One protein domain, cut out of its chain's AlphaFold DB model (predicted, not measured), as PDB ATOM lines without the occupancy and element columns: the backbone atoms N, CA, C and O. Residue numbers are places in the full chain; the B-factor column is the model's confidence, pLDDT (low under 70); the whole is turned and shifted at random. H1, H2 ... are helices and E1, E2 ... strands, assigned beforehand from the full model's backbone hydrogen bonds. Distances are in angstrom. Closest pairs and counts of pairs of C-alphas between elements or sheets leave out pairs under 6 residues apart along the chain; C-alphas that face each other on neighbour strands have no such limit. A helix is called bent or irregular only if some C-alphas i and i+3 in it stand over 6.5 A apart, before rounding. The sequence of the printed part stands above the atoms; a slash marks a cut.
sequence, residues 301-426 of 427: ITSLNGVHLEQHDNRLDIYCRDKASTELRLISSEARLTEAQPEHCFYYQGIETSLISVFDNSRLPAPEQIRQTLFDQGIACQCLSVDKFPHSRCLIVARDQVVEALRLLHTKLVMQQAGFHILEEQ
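AT A GLANCE: This is residues 301 to 426 of the 427 residues of a protein of Thalassomonas viridans (UniProt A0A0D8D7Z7). What shape do these atoms draw? A small closed barrel of six antiparallel strands, E1 to E6, has helices H1 and H2 packed on its outside, and residues 415 to 426, of which 415 to 424 belong to H2, stick out as an arm. How is it ordered? The printed part has 126 residues, of mixed class, running E1 E2 E3 E4 H1 E5 E6 H2, and round the ring come E1 E2 E3 E5 E6 E4 and E1 again. E1 E2 E3 are a meander, each strand the antiparallel neighbour of the one before, and with E4, neighbour of E1, a Greek key. How large is it? It is compact, radius of gyration of the C-alphas 15.3 A, with an elongated outline of 54 by 34 by 29 A.

HOW THE PARTS SIT: How does the ring close? E1, residues 301 to 312, bends by 80 degrees at residue 306, pairing over 301 to 307 with E4, residues 353 to 359 (N 304 and O 355, 2.8 A), and over 307 to 312 with E2, residues 315 to 321 (N 310 and O 317, 2.9 A). E3, residues 328 to 337, bends by 72 degrees at residue 334, pairing with E2 (N 318 and O 332, 2.8 A) and, over 335 to 337, with E5, residues 381 to 386 (N 336 and O 385, 2.9 A). E6, residues 392 to 398, forms a hairpin with E5 (N 384 and O 394, 2.8 A) and is the antiparallel neighbour of E4 (N 356 and O 395, 2.8 A). Where are the helices? H1, residues 367 to 375, is on the barrel over E6 at a height over the sheet of 8.9 A, only just along the strands at 29 degrees on the local plane; H2, residues 399 to 424, is over E4 at 7.7 A, along it at 9 degrees on the local plane. With residues 405 to 409 alone H2 touches H1, the closest C-alphas being Leu 374 and Ala 405, 6.6 A, at a steep tilt of 64 degrees, opposite ways. Are their backbones whole? Every O i to N i+4 pair of H1 is within hydrogen-bond range, and 12 of 22 in H2, which is irregular: C-alphas 400 and 403 are 7.4 A apart.

IN THESE COORDINATES: Where does E1 begin? C-alpha 301 stands at (168.899, 188.744, 170.424), and E1 measures 27.9 A from first to last C-alpha. Where does H2 end? It runs 38.5 A to C-alpha 424 at (181.941, 195.494, 150.553).

THE WHOLE: Is it unbroken? The printed part has no cut, and the link E3 to E4, residues 338 to 352, is long. Where is confidence low? pLDDT is under 70 in residues 322 to 327, 339 to 351, 362 and 416 to 426.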
ATOM      1  N   ILE A 301     170.330 188.970 170.282       91.31
ATOM      2  CA  ILE A 301     168.899 188.744 170.424       91.31
ATOM      3  C   ILE A 301     168.693 187.755 171.559       91.31
ATOM      4  O   ILE A 301     169.179 186.626 171.540       91.31
ATOM      5  N   THR A 302     167.957 188.193 172.568       91.69
ATOM      6  CA  THR A 302     167.725 187.432 173.794       91.69
ATOM      7  C   THR A 302     166.268 187.526 174.217       91.69
ATOM      8  O   THR A 302     165.544 188.418 173.774       91.69
ATOM      9  N   SER A 303     165.828 186.606 175.073       91.00
ATOM     10  CA  SER A 303     164.500 186.652 175.670       91.00
ATOM     11  C   SER A 303     164.522 186.442 177.178       91.00
ATOM     12  O   SER A 303     165.329 185.690 177.729       91.00
ATOM     13  N   LEU A 304     163.574 187.092 177.842       88.12
ATOM     14  CA  LEU A 304     163.232 186.894 179.239       88.12
ATOM     15  C   LEU A 304     161.771 186.436 179.307       88.12
ATOM     16  O   LEU A 304     160.867 187.158 178.891       88.12
ATOM     17  N   ASN A 305     161.547 185.215 179.790       87.00
ATOM     18  CA  ASN A 305     160.212 184.614 179.873       87.00
ATOM     19  C   ASN A 305     159.531 184.944 181.208       87.00
ATOM     20  O   ASN A 305     160.218 185.189 182.195       87.00
ATOM     21  N   GLY A 306     158.198 184.841 181.262       83.31
ATOM     22  CA  GLY A 306     157.441 185.060 182.502       83.31
ATOM     23  C   GLY A 306     157.333 186.540 182.855       83.31
ATOM     24  O   GLY A 306     157.430 186.919 184.023       83.31
ATOM     25  N   VAL A 307     157.198 187.377 181.827       85.62
ATOM     26  CA  VAL A 307     157.102 188.825 181.968       85.62
ATOM     27  C   VAL A 307     155.651 189.214 182.227       85.62
ATOM     28  O   VAL A 307     154.723 188.697 181.603       85.62
ATOM     29  N   HIS A 308     155.478 190.123 183.177       83.62
ATOM     30  CA  HIS A 308     154.213 190.728 183.553       83.62
ATOM     31  C   HIS A 308     154.340 192.241 183.396       83.62
ATOM     32  O   HIS A 308     155.372 192.814 183.736       83.62
ATOM     33  N   LEU A 309     153.302 192.872 182.859       80.56
ATOM     34  CA  LEU A 309     153.271 194.309 182.618       80.56
ATOM     35  C   LEU A 309     152.163 194.927 183.458       80.56
ATOM     36  O   LEU A 309     151.023 194.464 183.396       80.56
ATOM     37  N   GLU A 310     152.490 195.983 184.191       80.88
ATOM     38  CA  GLU A 310     151.510 196.821 184.881       80.88
ATOM     39  C   GLU A 310     151.535 198.218 184.266       80.88
ATOM     40  O   GLU A 310     152.593 198.821 184.091       80.88
ATOM     41  N   GLN A 311     150.368 198.726 183.870       76.88
ATOM     42  CA  GLN A 311     150.257 200.045 183.257       76.88
ATOM     43  C   GLN A 311     149.845 201.086 184.295       76.88
ATOM     44  O   GLN A 311     148.842 200.921 184.987       76.88
ATOM     45  N   HIS A 312     150.574 202.200 184.320       78.38
ATOM     46  CA  HIS A 312     150.271 203.366 185.139       78.38
ATOM     47  C   HIS A 312     150.265 204.622 184.260       78.38
ATOM     48  O   HIS A 312     151.321 205.149 183.918       78.38
ATOM     49  N   ASP A 313     149.085 205.122 183.893       74.81
ATOM     50  CA  ASP A 313     148.908 206.285 183.011       74.81
ATOM     51  C   ASP A 313     149.748 206.180 181.712       74.81
ATOM     52  O   ASP A 313     149.387 205.452 180.786       74.81
ATOM     53  N   ASN A 314     150.898 206.869 181.675       71.94
ATOM     54  CA  ASN A 314     151.838 206.948 180.549       71.94
ATOM     55  C   ASN A 314     153.127 206.119 180.735       71.94
ATOM     56  O   ASN A 314     154.066 206.273 179.950       71.94
ATOM     57  N   ARG A 315     153.214 205.281 181.774       78.19
ATOM     58  CA  ARG A 315     154.355 204.385 182.024       78.19
ATOM     59  C   ARG A 315     153.907 202.929 182.129       78.19
ATOM     60  O   ARG A 315     152.764 202.638 182.488       78.19
ATOM     61  N   LEU A 316     154.833 202.032 181.829       82.06
ATOM     62  CA  LEU A 316     154.707 200.596 182.012       82.06
ATOM     63  C   LEU A 316     155.791 200.116 182.972       82.06
ATOM     64  O   LEU A 316     156.981 200.363 182.757       82.06
ATOM     65  N   ASP A 317     155.359 199.368 183.973       83.88
ATOM     66  CA  ASP A 317     156.235 198.634 184.864       83.88
ATOM     67  C   ASP A 317     156.364 197.205 184.328       83.88
ATOM     68  O   ASP A 317     155.379 196.502 184.092       83.88
ATOM     69  N   ILE A 318     157.603 196.790 184.077       84.69
ATOM     70  CA  ILE A 318     157.958 195.459 183.597       84.69
ATOM     71  C   ILE A 318     158.426 194.649 184.794       84.69
ATOM     72  O   ILE A 318     159.479 194.926 185.370       84.69
ATOM     73  N   TYR A 319     157.695 193.592 185.100       84.12
ATOM     74  CA  TYR A 319     158.062 192.600 186.093       84.12
ATOM     75  C   TYR A 319     158.443 191.290 185.413       84.12
ATOM     76  O   TYR A 319     157.916 190.936 184.362       84.12
ATOM     77  N   CYS A 320     159.343 190.535 186.026       82.38
ATOM     78  CA  CYS A 320     159.666 189.179 185.609       82.38
ATOM     79  C   CYS A 320     159.472 188.237 186.787       82.38
ATOM     80  O   CYS A 320     160.001 188.477 187.874       82.38
ATOM     81  N   ARG A 321     158.764 187.137 186.550       76.88
ATOM     82  CA  ARG A 321     158.689 186.019 187.484       76.88
ATOM     83  C   ARG A 321     159.856 185.077 187.227       76.88
ATOM     84  O   ARG A 321     160.038 184.620 186.099       76.88
ATOM     85  N   ASP A 322     160.647 184.773 188.252       63.62
ATOM     86  CA  ASP A 322     161.621 183.689 188.115       63.62
ATOM     87  C   ASP A 322     160.883 182.337 188.104       63.62
ATOM     88  O   ASP A 322     159.924 182.139 188.842       63.62
ATOM     89  N   LYS A 323     161.337 181.373 187.294       54.50
ATOM     90  CA  LYS A 323     160.699 180.052 187.111       54.50
ATOM     91  C   LYS A 323     160.479 179.265 188.415       54.50
ATOM     92  O   LYS A 323     159.713 178.308 188.398       54.50
ATOM     93  N   ALA A 324     161.175 179.624 189.494       44.56
ATOM     94  CA  ALA A 324     161.136 178.952 190.791       44.56
ATOM     95  C   ALA A 324     160.587 179.829 191.935       44.56
ATOM     96  O   ALA A 324     160.484 179.339 193.054       44.56
ATOM     97  N   SER A 325     160.245 181.100 191.678       55.38
ATOM     98  CA  SER A 325     159.722 182.021 192.694       55.38
ATOM     99  C   SER A 325     158.321 182.499 192.329       55.38
ATOM    100  O   SER A 325     158.003 182.736 191.163       55.38
ATOM    101  N   THR A 326     157.474 182.657 193.341       56.16
ATOM    102  CA  THR A 326     156.182 183.340 193.203       56.16
ATOM    103  C   THR A 326     156.333 184.859 193.174       56.16
ATOM    104  O   THR A 326     155.388 185.550 192.800       56.16
ATOM    105  N   GLU A 327     157.501 185.386 193.547       64.81
ATOM    106  CA  GLU A 327     157.763 186.820 193.593       64.81
ATOM    107  C   GLU A 327     158.067 187.397 192.208       64.81
ATOM    108  O   GLU A 327     158.757 186.806 191.370       64.81
ATOM    109  N   LEU A 328     157.529 188.594 191.982       71.94
ATOM    110  CA  LEU A 328     157.761 189.389 190.790       71.94
ATOM    111  C   LEU A 328     158.944 190.324 191.031       71.94
ATOM    112  O   LEU A 328     158.903 191.177 191.914       71.94
ATOM    113  N   ARG A 329     159.988 190.200 190.210       78.62
ATOM    114  CA  ARG A 329     161.124 191.125 190.221       78.62
ATOM    115  C   ARG A 329     160.867 192.266 189.246       78.62
ATOM    116  O   ARG A 329     160.700 192.015 188.052       78.62
ATOM    117  N   LEU A 330     160.913 193.505 189.729       80.88
ATOM    118  CA  LEU A 330     160.856 194.691 188.878       80.88
ATOM    119  C   LEU A 330     162.108 194.768 187.985       80.88
ATOM    120  O   LEU A 330     163.240 194.831 188.464       80.88
ATOM    121  N   ILE A 331     161.905 194.758 186.670       81.50
ATOM    122  CA  ILE A 331     162.947 194.900 185.647       81.50
ATOM    123  C   ILE A 331     163.155 196.382 185.309       81.50
ATOM    124  O   ILE A 331     164.297 196.861 185.273       81.50
ATOM    125  N   SER A 332     162.051 197.104 185.096       81.56
ATOM    126  CA  SER A 332     162.006 198.543 184.816       81.56
ATOM    127  C   SER A 332     160.640 199.117 185.199       81.56
ATOM    128  O   SER A 332     159.639 198.465 184.936       81.56
ATOM    129  N   SER A 333     160.599 200.322 185.772       80.12
ATOM    130  CA  SER A 333     159.371 201.073 186.112       80.12
ATOM    131  C   SER A 333     159.120 202.288 185.204       80.12
ATOM    132  O   SER A 333     158.380 203.214 185.538       80.12
ATOM    133  N   GLU A 334     159.852 202.371 184.092       78.69
ATOM    134  CA  GLU A 334     159.866 203.545 183.210       78.69
ATOM    135  C   GLU A 334     159.768 203.147 181.734       78.69
ATOM    136  O   GLU A 334     160.177 203.897 180.847       78.69
ATOM    137  N   ALA A 335     159.223 201.963 181.445       79.25
ATOM    138  CA  ALA A 335     159.012 201.557 180.068       79.25
ATOM    139  C   ALA A 335     157.866 202.361 179.442       79.25
ATOM    140  O   ALA A 335     156.909 202.764 180.108       79.25
ATOM    141  N   ARG A 336     157.957 202.604 178.136       80.12
ATOM    142  CA  ARG A 336     156.925 203.299 177.361       80.12
ATOM    143  C   ARG A 336     156.652 202.528 176.087       80.12
ATOM    144  O   ARG A 336     157.582 202.029 175.456       80.12
ATOM    145  N   LEU A 337     155.389 202.461 175.685       77.44
ATOM    146  CA  LEU A 337     155.056 202.004 174.339       77.44
ATOM    147  C   LEU A 337     155.645 202.998 173.342       77.44
ATOM    148  O   LEU A 337     155.523 204.210 173.517       77.44
ATOM    149  N   THR A 338     156.295 202.489 172.299       72.12
ATOM    150  CA  THR A 338     156.826 203.343 171.226       72.12
ATOM    151  C   THR A 338     155.730 203.871 170.298       72.12
ATOM    152  O   THR A 338     156.015 204.680 169.423       72.12
ATOM    153  N   GLU A 339     154.482 203.436 170.481       65.06
ATOM    154  CA  GLU A 339     153.339 203.775 169.636       65.06
ATOM    155  C   GLU A 339     152.229 204.447 170.458       65.06
ATOM    156  O   GLU A 339     151.957 204.062 171.598       65.06
ATOM    157  N   ALA A 340     151.557 205.439 169.865       48.72
ATOM    158  CA  ALA A 340     150.273 205.923 170.360       48.72
ATOM    159  C   ALA A 340     149.222 204.842 170.081       48.72
ATOM    160  O   ALA A 340     149.127 204.390 168.943       48.72
ATOM    161  N   GLN A 341     148.497 204.419 171.124       51.12
ATOM    162  CA  GLN A 341     147.516 203.324 171.125       51.12
ATOM    163  C   GLN A 341     146.906 203.024 169.742       51.12
ATOM    164  O   GLN A 341     146.022 203.758 169.296       51.12
ATOM    165  N   PRO A 342     147.298 201.925 169.076       41.91
ATOM    166  CA  PRO A 342     146.424 201.316 168.098       41.91
ATOM    167  C   PRO A 342     145.271 200.673 168.869       41.91
ATOM    168  O   PRO A 342     145.461 200.116 169.952       41.91
ATOM    169  N   GLU A 343     144.086 200.659 168.276       41.41
ATOM    170  CA  GLU A 343     142.865 200.023 168.798       41.41
ATOM    171  C   GLU A 343     143.016 198.496 169.034       41.41
ATOM    172  O   GLU A 343     142.089 197.823 169.475       41.41
ATOM    173  N   HIS A 344     144.217 197.953 168.796       41.91
ATOM    174  CA  HIS A 344     144.646 196.569 168.975       41.91
ATOM    175  C   HIS A 344     145.810 196.429 169.979       41.91
ATOM    176  O   HIS A 344     146.700 195.596 169.792       41.91
ATOM    177  N   CYS A 345     145.845 197.227 171.053       44.00
ATOM    178  CA  CYS A 345     146.657 196.872 172.220       44.00
ATOM    179  C   CYS A 345     146.124 195.552 172.795       44.00
ATOM    180  O   CYS A 345     145.211 195.539 173.620       44.00
ATOM    181  N   PHE A 346     146.691 194.429 172.349       49.75
ATOM    182  CA  PHE A 346     146.540 193.141 173.010       49.75
ATOM    183  C   PHE A 346     147.200 193.261 174.382       49.75
ATOM    184  O   PHE A 346     148.375 192.950 174.561       49.75
ATOM    185  N   TYR A 347     146.463 193.765 175.367       52.16
ATOM    186  CA  TYR A 347     146.786 193.419 176.734       52.16
ATOM    187  C   TYR A 347     146.650 191.909 176.789       52.16
ATOM    188  O   TYR A 347     145.552 191.369 176.665       52.16
ATOM    189  N   TYR A 348     147.782 191.231 176.931       55.53
ATOM    190  CA  TYR A 348     147.869 189.814 177.241       55.53
ATOM    191  C   TYR A 348     147.322 189.565 178.663       55.53
ATOM    192  O   TYR A 348     147.983 188.974 179.512       55.53
ATOM    193  N   GLN A 349     146.120 190.064 178.972       53.75
ATOM    194  CA  GLN A 349     145.425 189.772 180.214       53.75
ATOM    195  C   GLN A 349     145.137 188.275 180.226       53.75
ATOM    196  O   GLN A 349     144.351 187.768 179.432       53.75
ATOM    197  N   GLY A 350     145.835 187.564 181.109       58.78
ATOM    198  CA  GLY A 350     145.732 186.112 181.231       58.78
ATOM    199  C   GLY A 350     146.582 185.307 180.244       58.78
ATOM    200  O   GLY A 350     146.485 184.084 180.261       58.78
ATOM    201  N   ILE A 351     147.429 185.940 179.423       69.94
ATOM    202  CA  ILE A 351     148.381 185.238 178.549       69.94
ATOM    203  C   ILE A 351     149.793 185.455 179.097       69.94
ATOM    204  O   ILE A 351     150.193 186.577 179.401       69.94
ATOM    205  N   GLU A 352     150.564 184.378 179.236       79.25
ATOM    206  CA  GLU A 352     151.967 184.493 179.627       79.25
ATOM    207  C   GLU A 352     152.772 185.176 178.517       79.25
ATOM    208  O   GLU A 352     152.759 184.742 177.361       79.25
ATOM    209  N   THR A 353     153.505 186.227 178.875       87.19
ATOM    210  CA  THR A 353     154.310 186.996 177.921       87.19
ATOM    211  C   THR A 353     155.799 186.839 178.172       87.19
ATOM    212  O   THR A 353     156.245 186.357 179.220       87.19
ATOM    213  N   SER A 354     156.583 187.226 177.171       89.88
ATOM    214  CA  SER A 354     158.035 187.287 177.258       89.88
ATOM    215  C   SER A 354     158.550 188.572 176.628       89.88
ATOM    216  O   SER A 354     158.000 189.065 175.644       89.88
ATOM    217  N   LEU A 355     159.630 189.092 177.198       90.62
ATOM    218  CA  LEU A 355     160.369 190.232 176.682       90.62
ATOM    219  C   LEU A 355     161.467 189.707 175.763       90.62
ATOM    220  O   LEU A 355     162.420 189.096 176.239       90.62
ATOM    221  N   ILE A 356     161.359 189.947 174.462       92.75
ATOM    222  CA  ILE A 356     162.478 189.786 173.534       92.75
ATOM    223  C   ILE A 356     163.223 191.117 173.468       92.75
ATOM    224  O   ILE A 356     162.616 192.186 173.454       92.75
ATOM    225  N   SER A 357     164.549 191.063 173.465       91.88
ATOM    226  CA  SER A 357     165.399 192.245 173.350       91.88
ATOM    227  C   SER A 357     166.403 192.065 172.222       91.88
ATOM    228  O   SER A 357     167.126 191.070 172.186       91.88
ATOM    229  N   VAL A 358     166.432 193.041 171.317       91.06
ATOM    230  CA  VAL A 358     167.418 193.184 170.242       91.06
ATOM    231  C   VAL A 358     168.413 194.249 170.680       91.06
ATOM    232  O   VAL A 358     168.060 195.420 170.782       91.06
ATOM    233  N   PHE A 359     169.639 193.844 170.977       89.50
ATOM    234  CA  PHE A 359     170.722 194.706 171.424       89.50
ATOM    235  C   PHE A 359     171.715 194.929 170.278       89.50
ATOM    236  O   PHE A 359     172.268 193.967 169.750       89.50
ATOM    237  N   ASP A 360     171.938 196.185 169.891       85.88
ATOM    238  CA  ASP A 360     172.839 196.568 168.796       85.88
ATOM    239  C   ASP A 360     173.503 197.926 169.051       85.88
ATOM    240  O   ASP A 360     172.886 198.861 169.566       85.88
ATOM    241  N   ASN A 361     174.758 198.062 168.630       72.75
ATOM    242  CA  ASN A 361     175.566 199.255 168.872       72.75
ATOM    243  C   ASN A 361     175.432 200.379 167.851       72.75
ATOM    244  O   ASN A 361     175.742 201.521 168.190       72.75
ATOM    245  N   SER A 362     175.029 200.084 166.618       66.81
ATOM    246  CA  SER A 362     175.139 201.028 165.498       66.81
ATOM    247  C   SER A 362     173.888 201.115 164.631       66.81
ATOM    248  O   SER A 362     173.601 202.181 164.086       66.81
ATOM    249  N   ARG A 363     173.100 200.040 164.538       70.00
ATOM    250  CA  ARG A 363     171.874 199.970 163.740       70.00
ATOM    251  C   ARG A 363     170.804 199.186 164.480       70.00
ATOM    252  O   ARG A 363     170.433 198.083 164.091       70.00
ATOM    253  N   LEU A 364     170.235 199.802 165.514       78.19
ATOM    254  CA  LEU A 364     168.948 199.320 166.002       78.19
ATOM    255  C   LEU A 364     167.907 199.540 164.902       78.19
ATOM    256  O   LEU A 364     167.711 200.690 164.493       78.19
ATOM    257  N   PRO A 365     167.230 198.481 164.434       78.69
ATOM    258  CA  PRO A 365     166.148 198.651 163.484       78.69
ATOM    259  C   PRO A 365     165.069 199.564 164.074       78.69
ATOM    260  O   PRO A 365     164.865 199.621 165.297       78.69
ATOM    261  N   ALA A 366     164.360 200.270 163.197       83.88
ATOM    262  CA  ALA A 366     163.184 201.020 163.610       83.88
ATOM    263  C   ALA A 366     162.146 200.050 164.220       83.88
ATOM    264  O   ALA A 366     162.003 198.932 163.707       83.88
ATOM    265  N   PRO A 367     161.428 200.432 165.296       84.88
ATOM    266  CA  PRO A 367     160.390 199.589 165.896       84.88
ATOM    267  C   PRO A 367     159.393 199.043 164.863       84.88
ATOM    268  O   PRO A 367     159.044 197.862 164.892       84.88
ATOM    269  N   GLU A 368     159.016 199.865 163.881       84.12
ATOM    270  CA  GLU A 368     158.094 199.497 162.807       84.12
ATOM    271  C   GLU A 368     158.649 198.367 161.929       84.12
ATOM    272  O   GLU A 368     157.896 197.489 161.513       84.12
ATOM    273  N   GLN A 369     159.962 198.353 161.678       84.50
ATOM    274  CA  GLN A 369     160.622 197.332 160.865       84.50
ATOM    275  C   GLN A 369     160.656 195.975 161.580       84.50
ATOM    276  O   GLN A 369     160.384 194.945 160.956       84.50
ATOM    277  N   ILE A 370     160.960 195.961 162.885       86.69
ATOM    278  CA  ILE A 370     160.928 194.735 163.706       86.69
ATOM    279  C   ILE A 370     159.508 194.179 163.745       86.69
ATOM    280  O   ILE A 370     159.297 192.996 163.480       86.69
ATOM    281  N   ARG A 371     158.531 195.049 164.011       87.12
ATOM    282  CA  ARG A 371     157.122 194.669 164.073       87.12
ATOM    283  C   ARG A 371     156.629 194.106 162.746       87.12
ATOM    284  O   ARG A 371     156.006 193.054 162.753       87.12
ATOM    285  N   GLN A 372     156.927 194.765 161.623       85.00
ATOM    286  CA  GLN A 372     156.522 194.271 160.304       85.00
ATOM    287  C   GLN A 372     157.130 192.895 160.016       85.00
ATOM    288  O   GLN A 372     156.420 191.992 159.592       85.00
ATOM    289  N   THR A 373     158.416 192.711 160.337       88.25
ATOM    290  CA  THR A 373     159.115 191.430 160.152       88.25
ATOM    291  C   THR A 373     158.423 190.287 160.899       88.25
ATOM    292  O   THR A 373     158.268 189.203 160.342       88.25
ATOM    293  N   LEU A 374     158.002 190.521 162.146       90.06
ATOM    294  CA  LEU A 374     157.281 189.535 162.955       90.06
ATOM    295  C   LEU A 374     155.836 189.335 162.461       90.06
ATOM    296  O   LEU A 374     155.376 188.200 162.326       90.06
ATOM    297  N   PHE A 375     155.140 190.425 162.131       88.44
ATOM    298  CA  PHE A 375     153.754 190.400 161.666       88.44
ATOM    299  C   PHE A 375     153.590 189.638 160.345       88.44
ATOM    300  O   PHE A 375     152.637 188.878 160.197       88.44
ATOM    301  N   ASP A 376     154.550 189.761 159.424       87.38
ATOM    302  CA  ASP A 376     154.574 189.025 158.152       87.38
ATOM    303  C   ASP A 376     154.642 187.496 158.338       87.38
ATOM    304  O   ASP A 376     154.406 186.746 157.390       87.38
ATOM    305  N   GLN A 377     154.972 187.017 159.541       89.62
ATOM    306  CA  GLN A 377     154.960 185.600 159.925       89.62
ATOM    307  C   GLN A 377     153.839 185.264 160.924       89.62
ATOM    308  O   GLN A 377     153.828 184.187 161.509       89.62
ATOM    309  N   GLY A 378     152.875 186.166 161.130       87.94
ATOM    310  CA  GLY A 378     151.753 185.952 162.051       87.94
ATOM    311  C   GLY A 378     152.117 186.088 163.534       87.94
ATOM    312  O   GLY A 378     151.341 185.673 164.399       87.94
ATOM    313  N   ILE A 379     153.272 186.676 163.850       88.88
ATOM    314  CA  ILE A 379     153.712 186.908 165.226       88.88
ATOM    315  C   ILE A 379     153.288 188.314 165.642       88.88
ATOM    316  O   ILE A 379     153.776 189.317 165.116       88.88
ATOM    317  N   ALA A 380     152.380 188.392 166.613       86.06
ATOM    318  CA  ALA A 380     151.974 189.661 167.196       86.06
ATOM    319  C   ALA A 380     153.009 190.106 168.238       86.06
ATOM    320  O   ALA A 380     153.416 189.322 169.096       86.06
ATOM    321  N   CYS A 381     153.418 191.372 168.188       87.38
ATOM    322  CA  CYS A 381     154.336 191.940 169.169       87.38
ATOM    323  C   CYS A 381     154.014 193.402 169.482       87.38
ATOM    324  O   CYS A 381     153.471 194.120 168.640       87.38
ATOM    325  N   GLN A 382     154.435 193.865 170.657       85.69
ATOM    326  CA  GLN A 382     154.412 195.279 171.040       85.69
ATOM    327  C   GLN A 382     155.828 195.772 171.308       85.69
ATOM    328  O   GLN A 382     156.549 195.147 172.080       85.69
ATOM    329  N   CYS A 383     156.222 196.887 170.697       86.88
ATOM    330  CA  CYS A 383     157.539 197.479 170.918       86.88
ATOM    331  C   CYS A 383     157.539 198.417 172.134       86.88
ATOM    332  O   CYS A 383     156.610 199.200 172.352       86.88
ATOM    333  N   LEU A 384     158.614 198.341 172.916       85.62
ATOM    334  CA  LEU A 384     158.837 199.107 174.133       85.62
ATOM    335  C   LEU A 384     160.130 199.920 174.028       85.62
ATOM    336  O   LEU A 384     161.175 199.417 173.602       85.62
ATOM    337  N   SER A 385     160.065 201.161 174.500       82.25
ATOM    338  CA  SER A 385     161.230 201.950 174.880       82.25
ATOM    339  C   SER A 385     161.487 201.733 176.363       82.25
ATOM    340  O   SER A 385     160.586 201.929 177.177       82.25
ATOM    341  N   VAL A 386     162.706 201.330 176.711       83.00
ATOM    342  CA  VAL A 386     163.124 201.118 178.100       83.00
ATOM    343  C   VAL A 386     164.419 201.886 178.325       83.00
ATOM    344  O   VAL A 386     165.481 201.447 177.893       83.00
ATOM    345  N   ASP A 387     164.339 203.029 179.007       80.62
ATOM    346  CA  ASP A 387     165.469 203.963 179.159       80.62
ATOM    347  C   ASP A 387     166.675 203.319 179.869       80.62
ATOM    348  O   ASP A 387     167.831 203.602 179.553       80.62
ATOM    349  N   LYS A 388     166.406 202.365 180.769       82.62
ATOM    350  CA  LYS A 388     167.417 201.568 181.481       82.62
ATOM    351  C   LYS A 388     168.259 200.675 180.557       82.62
ATOM    352  O   LYS A 388     169.343 200.248 180.953       82.62
ATOM    353  N   PHE A 389     167.777 200.371 179.352       84.38
ATOM    354  CA  PHE A 389     168.434 199.481 178.394       84.38
ATOM    355  C   PHE A 389     168.826 200.252 177.127       84.38
ATOM    356  O   PHE A 389     168.223 200.065 176.061       84.38
ATOM    357  N   PRO A 390     169.849 201.126 177.207       81.25
ATOM    358  CA  PRO A 390     170.354 201.810 176.028       81.25
ATOM    359  C   PRO A 390     170.858 200.784 175.014       81.25
ATOM    360  O   PRO A 390     171.253 199.675 175.376       81.25
ATOM    361  N   HIS A 391     170.851 201.159 173.735       84.94
ATOM    362  CA  HIS A 391     171.293 200.273 172.652       84.94
ATOM    363  C   HIS A 391     170.476 198.975 172.547       84.94
ATOM    364  O   HIS A 391     170.924 198.004 171.946       84.94
ATOM    365  N   SER A 392     169.248 198.975 173.076       88.25
ATOM    366  CA  SER A 392     168.312 197.873 172.915       88.25
ATOM    367  C   SER A 392     166.961 198.318 172.349       88.25
ATOM    368  O   SER A 392     166.523 199.469 172.481       88.25
ATOM    369  N   ARG A 393     166.296 197.377 171.681       89.25
ATOM    370  CA  ARG A 393     164.879 197.423 171.337       89.25
ATOM    371  C   ARG A 393     164.203 196.265 172.036       89.25
ATOM    372  O   ARG A 393     164.530 195.107 171.785       89.25
ATOM    373  N   CYS A 394     163.275 196.600 172.915       90.44
ATOM    374  CA  CYS A 394     162.503 195.637 173.668       90.44
ATOM    375  C   CYS A 394     161.158 195.423 172.985       90.44
ATOM    376  O   CYS A 394     160.544 196.368 172.494       90.44
ATOM    377  N   LEU A 395     160.692 194.185 172.967       91.25
ATOM    378  CA  LEU A 395     159.390 193.829 172.439       91.25
ATOM    379  C   LEU A 395     158.740 192.755 173.306       91.25
ATOM    380  O   LEU A 395     159.408 191.869 173.836       91.25
ATOM    381  N   ILE A 396     157.427 192.846 173.443       88.94
ATOM    382  CA  ILE A 396     156.608 191.884 174.170       88.94
ATOM    383  C   ILE A 396     155.941 190.976 173.159       88.94
ATOM    384  O   ILE A 396     155.338 191.453 172.198       88.94
ATOM    385  N   VAL A 397     156.067 189.675 173.395       90.00
ATOM    386  CA  VAL A 397     155.522 188.618 172.542       90.00
ATOM    387  C   VAL A 397     154.843 187.574 173.427       90.00
ATOM    388  O   VAL A 397     155.245 187.365 174.580       90.00
ATOM    389  N   ALA A 398     153.818 186.908 172.896       87.69
ATOM    390  CA  ALA A 398     153.218 185.747 173.543       87.69
ATOM    391  C   ALA A 398     154.274 184.648 173.759       87.69
ATOM    392  O   ALA A 398     155.125 184.413 172.896       87.69
ATOM    393  N   ARG A 399     154.253 183.990 174.926       86.69
ATOM    394  CA  ARG A 399     155.292 183.025 175.333       86.69
ATOM    395  C   ARG A 399     155.456 181.857 174.354       86.69
ATOM    396  O   ARG A 399     156.571 181.377 174.165       86.69
ATOM    397  N   ASP A 400     154.370 181.400 173.750       88.75
ATOM    398  CA  ASP A 400     154.345 180.320 172.759       88.75
ATOM    399  C   ASP A 400     155.005 180.704 171.424       88.75
ATOM    400  O   ASP A 400     155.564 179.838 170.755       88.75
ATOM    401  N   GLN A 401     155.039 181.994 171.078       90.94
ATOM    402  CA  GLN A 401     155.645 182.505 169.841       90.94
ATOM    403  C   GLN A 401     157.126 182.918 169.989       90.94
ATOM    404  O   GLN A 401     157.781 183.257 169.003       90.94
ATOM    405  N   VAL A 402     157.699 182.877 171.200       91.56
ATOM    406  CA  VAL A 402     159.059 183.389 171.481       91.56
ATOM    407  C   VAL A 402     160.139 182.697 170.658       91.56
ATOM    408  O   VAL A 402     161.026 183.358 170.127       91.56
ATOM    409  N   VAL A 403     160.094 181.367 170.560       92.50
ATOM    410  CA  VAL A 403     161.123 180.589 169.847       92.50
ATOM    411  C   VAL A 403     161.144 180.947 168.364       92.50
ATOM    412  O   VAL A 403     162.216 181.145 167.791       92.50
ATOM    413  N   GLU A 404     159.967 181.057 167.753       93.38
ATOM    414  CA  GLU A 404     159.825 181.424 166.347       93.38
ATOM    415  C   GLU A 404     160.292 182.863 166.102       93.38
ATOM    416  O   GLU A 404     161.102 183.104 165.206       93.38
ATOM    417  N   ALA A 405     159.891 183.794 166.973       93.12
ATOM    418  CA  ALA A 405     160.324 185.187 166.918       93.12
ATOM    419  C   ALA A 405     161.852 185.328 167.033       93.12
ATOM    420  O   ALA A 405     162.463 186.050 166.248       93.12
ATOM    421  N   LEU A 406     162.491 184.612 167.967       93.12
ATOM    422  CA  LEU A 406     163.948 184.628 168.136       93.12
ATOM    423  C   LEU A 406     164.679 184.132 166.882       93.12
ATOM    424  O   LEU A 406     165.631 184.775 166.437       93.12
ATOM    425  N   ARG A 407     164.225 183.021 166.288       93.38
ATOM    426  CA  ARG A 407     164.811 182.465 165.055       93.38
ATOM    427  C   ARG A 407     164.666 183.416 163.876       93.38
ATOM    428  O   ARG A 407     165.631 183.634 163.140       93.38
ATOM    429  N   LEU A 408     163.480 183.997 163.710       92.38
ATOM    430  CA  LEU A 408     163.195 184.924 162.623       92.38
ATOM    431  C   LEU A 408     164.040 186.193 162.736       92.38
ATOM    432  O   LEU A 408     164.696 186.584 161.769       92.38
ATOM    433  N   LEU A 409     164.068 186.809 163.921       91.50
ATOM    434  CA  LEU A 409     164.854 188.016 164.162       91.50
ATOM    435  C   LEU A 409     166.348 187.749 163.984       91.50
ATOM    436  O   LEU A 409     167.024 188.555 163.355       91.50
ATOM    437  N   HIS A 410     166.865 186.614 164.462       91.62
ATOM    438  CA  HIS A 410     168.277 186.271 164.272       91.62
ATOM    439  C   HIS A 410     168.633 186.068 162.802       91.62
ATOM    440  O   HIS A 410     169.590 186.665 162.312       91.62
ATOM    441  N   THR A 411     167.793 185.350 162.059       89.06
ATOM    442  CA  THR A 411     167.989 185.161 160.616       89.06
ATOM    443  C   THR A 411     168.002 186.500 159.869       89.06
ATOM    444  O   THR A 411     168.836 186.732 158.996       89.06
ATOM    445  N   LYS A 412     167.077 187.406 160.201       87.81
ATOM    446  CA  LYS A 412     166.909 188.685 159.496       87.81
ATOM    447  C   LYS A 412     167.929 189.748 159.893       87.81
ATOM    448  O   LYS A 412     168.324 190.542 159.045       87.81
ATOM    449  N   LEU A 413     168.324 189.790 161.162       85.25
ATOM    450  CA  LEU A 413     169.142 190.874 161.705       85.25
ATOM    451  C   LEU A 413     170.613 190.496 161.855       85.25
ATOM    452  O   LEU A 413     171.450 191.373 161.723       85.25
ATOM    453  N   VAL A 414     170.935 189.222 162.080       82.75
ATOM    454  CA  VAL A 414     172.325 188.768 162.244       82.75
ATOM    455  C   VAL A 414     172.821 188.151 160.935       82.75
ATOM    456  O   VAL A 414     173.699 188.702 160.276       82.75
ATOM    457  N   MET A 415     172.174 187.076 160.473       77.94
ATOM    458  CA  MET A 415     172.646 186.307 159.310       77.94
ATOM    459  C   MET A 415     172.579 187.090 157.988       77.94
ATOM    460  O   MET A 415     173.505 187.043 157.180       77.94
ATOM    461  N   GLN A 416     171.494 187.832 157.743       68.75
ATOM    462  CA  GLN A 416     171.343 188.601 156.497       68.75
ATOM    463  C   GLN A 416     172.185 189.887 156.466       68.75
ATOM    464  O   GLN A 416     172.490 190.370 155.376       68.75
ATOM    465  N   GLN A 417     172.610 190.416 157.618       61.28
ATOM    466  CA  GLN A 417     173.551 191.541 157.669       61.28
ATOM    467  C   GLN A 417     174.997 191.096 157.403       61.28
ATOM    468  O   GLN A 417     175.723 191.800 156.701       61.28
ATOM    469  N   ALA A 418     175.391 189.896 157.846       51.25
ATOM    470  CA  ALA A 418     176.700 189.314 157.530       51.25
ATOM    471  C   ALA A 418     176.932 189.144 156.010       51.25
ATOM    472  O   ALA A 418     178.053 189.296 155.525       51.25
ATOM    473  N   GLY A 419     175.865 188.917 155.233       36.62
ATOM    474  CA  GLY A 419     175.923 188.824 153.768       36.62
ATOM    475  C   GLY A 419     176.246 190.137 153.039       36.62
ATOM    476  O   GLY A 419     176.695 190.089 151.895       36.62
ATOM    477  N   PHE A 420     176.062 191.300 153.676       32.22
ATOM    478  CA  PHE A 420     176.417 192.598 153.085       32.22
ATOM    479  C   PHE A 420     177.897 192.956 153.286       32.22
ATOM    480  O   PHE A 420     178.495 193.556 152.396       32.22
ATOM    481  N   HIS A 421     178.520 192.531 154.390       32.84
ATOM    482  CA  HIS A 421     179.934 192.826 154.654       32.84
ATOM    483  C   HIS A 421     180.908 192.060 153.743       32.84
ATOM    484  O   HIS A 421     181.966 192.584 153.410       32.84
ATOM    485  N   ILE A 422     180.534 190.871 153.253       34.94
ATOM    486  CA  ILE A 422     181.376 190.096 152.321       34.94
ATOM    487  C   ILE A 422     181.430 190.745 150.922       34.94
ATOM    488  O   ILE A 422     182.405 190.568 150.196       34.94
ATOM    489  N   LEU A 423     180.411 191.522 150.541       32.25
ATOM    490  CA  LEU A 423     180.371 192.209 149.245       32.25
ATOM    491  C   LEU A 423     181.075 193.575 149.262       32.25
ATOM    492  O   LEU A 423     181.528 194.015 148.210       32.25
ATOM    493  N   GLU A 424     181.213 194.221 150.422       32.12
ATOM    494  CA  GLU A 424     181.941 195.494 150.553       32.12
ATOM    495  C   GLU A 424     183.459 195.320 150.741       32.12
ATOM    496  O   GLU A 424     184.204 196.234 150.415       32.12
ATOM    497  N   GLU A 425     183.954 194.156 151.183       32.31
ATOM    498  CA  GLU A 425     185.403 193.858 151.171       32.31
ATOM    499  C   GLU A 425     185.916 193.355 149.805       32.31
ATOM    500  O   GLU A 425     187.124 193.192 149.615       32.31
ATOM    501  N   GLN A 426     185.020 193.115 148.839       34.78
ATOM    502  CA  GLN A 426     185.362 192.703 147.468       34.78
ATOM    503  C   GLN A 426     185.077 193.772 146.397       34.78
ATOM    504  O   GLN A 426     185.272 193.496 145.209       34.78
TER     505      GLN A 426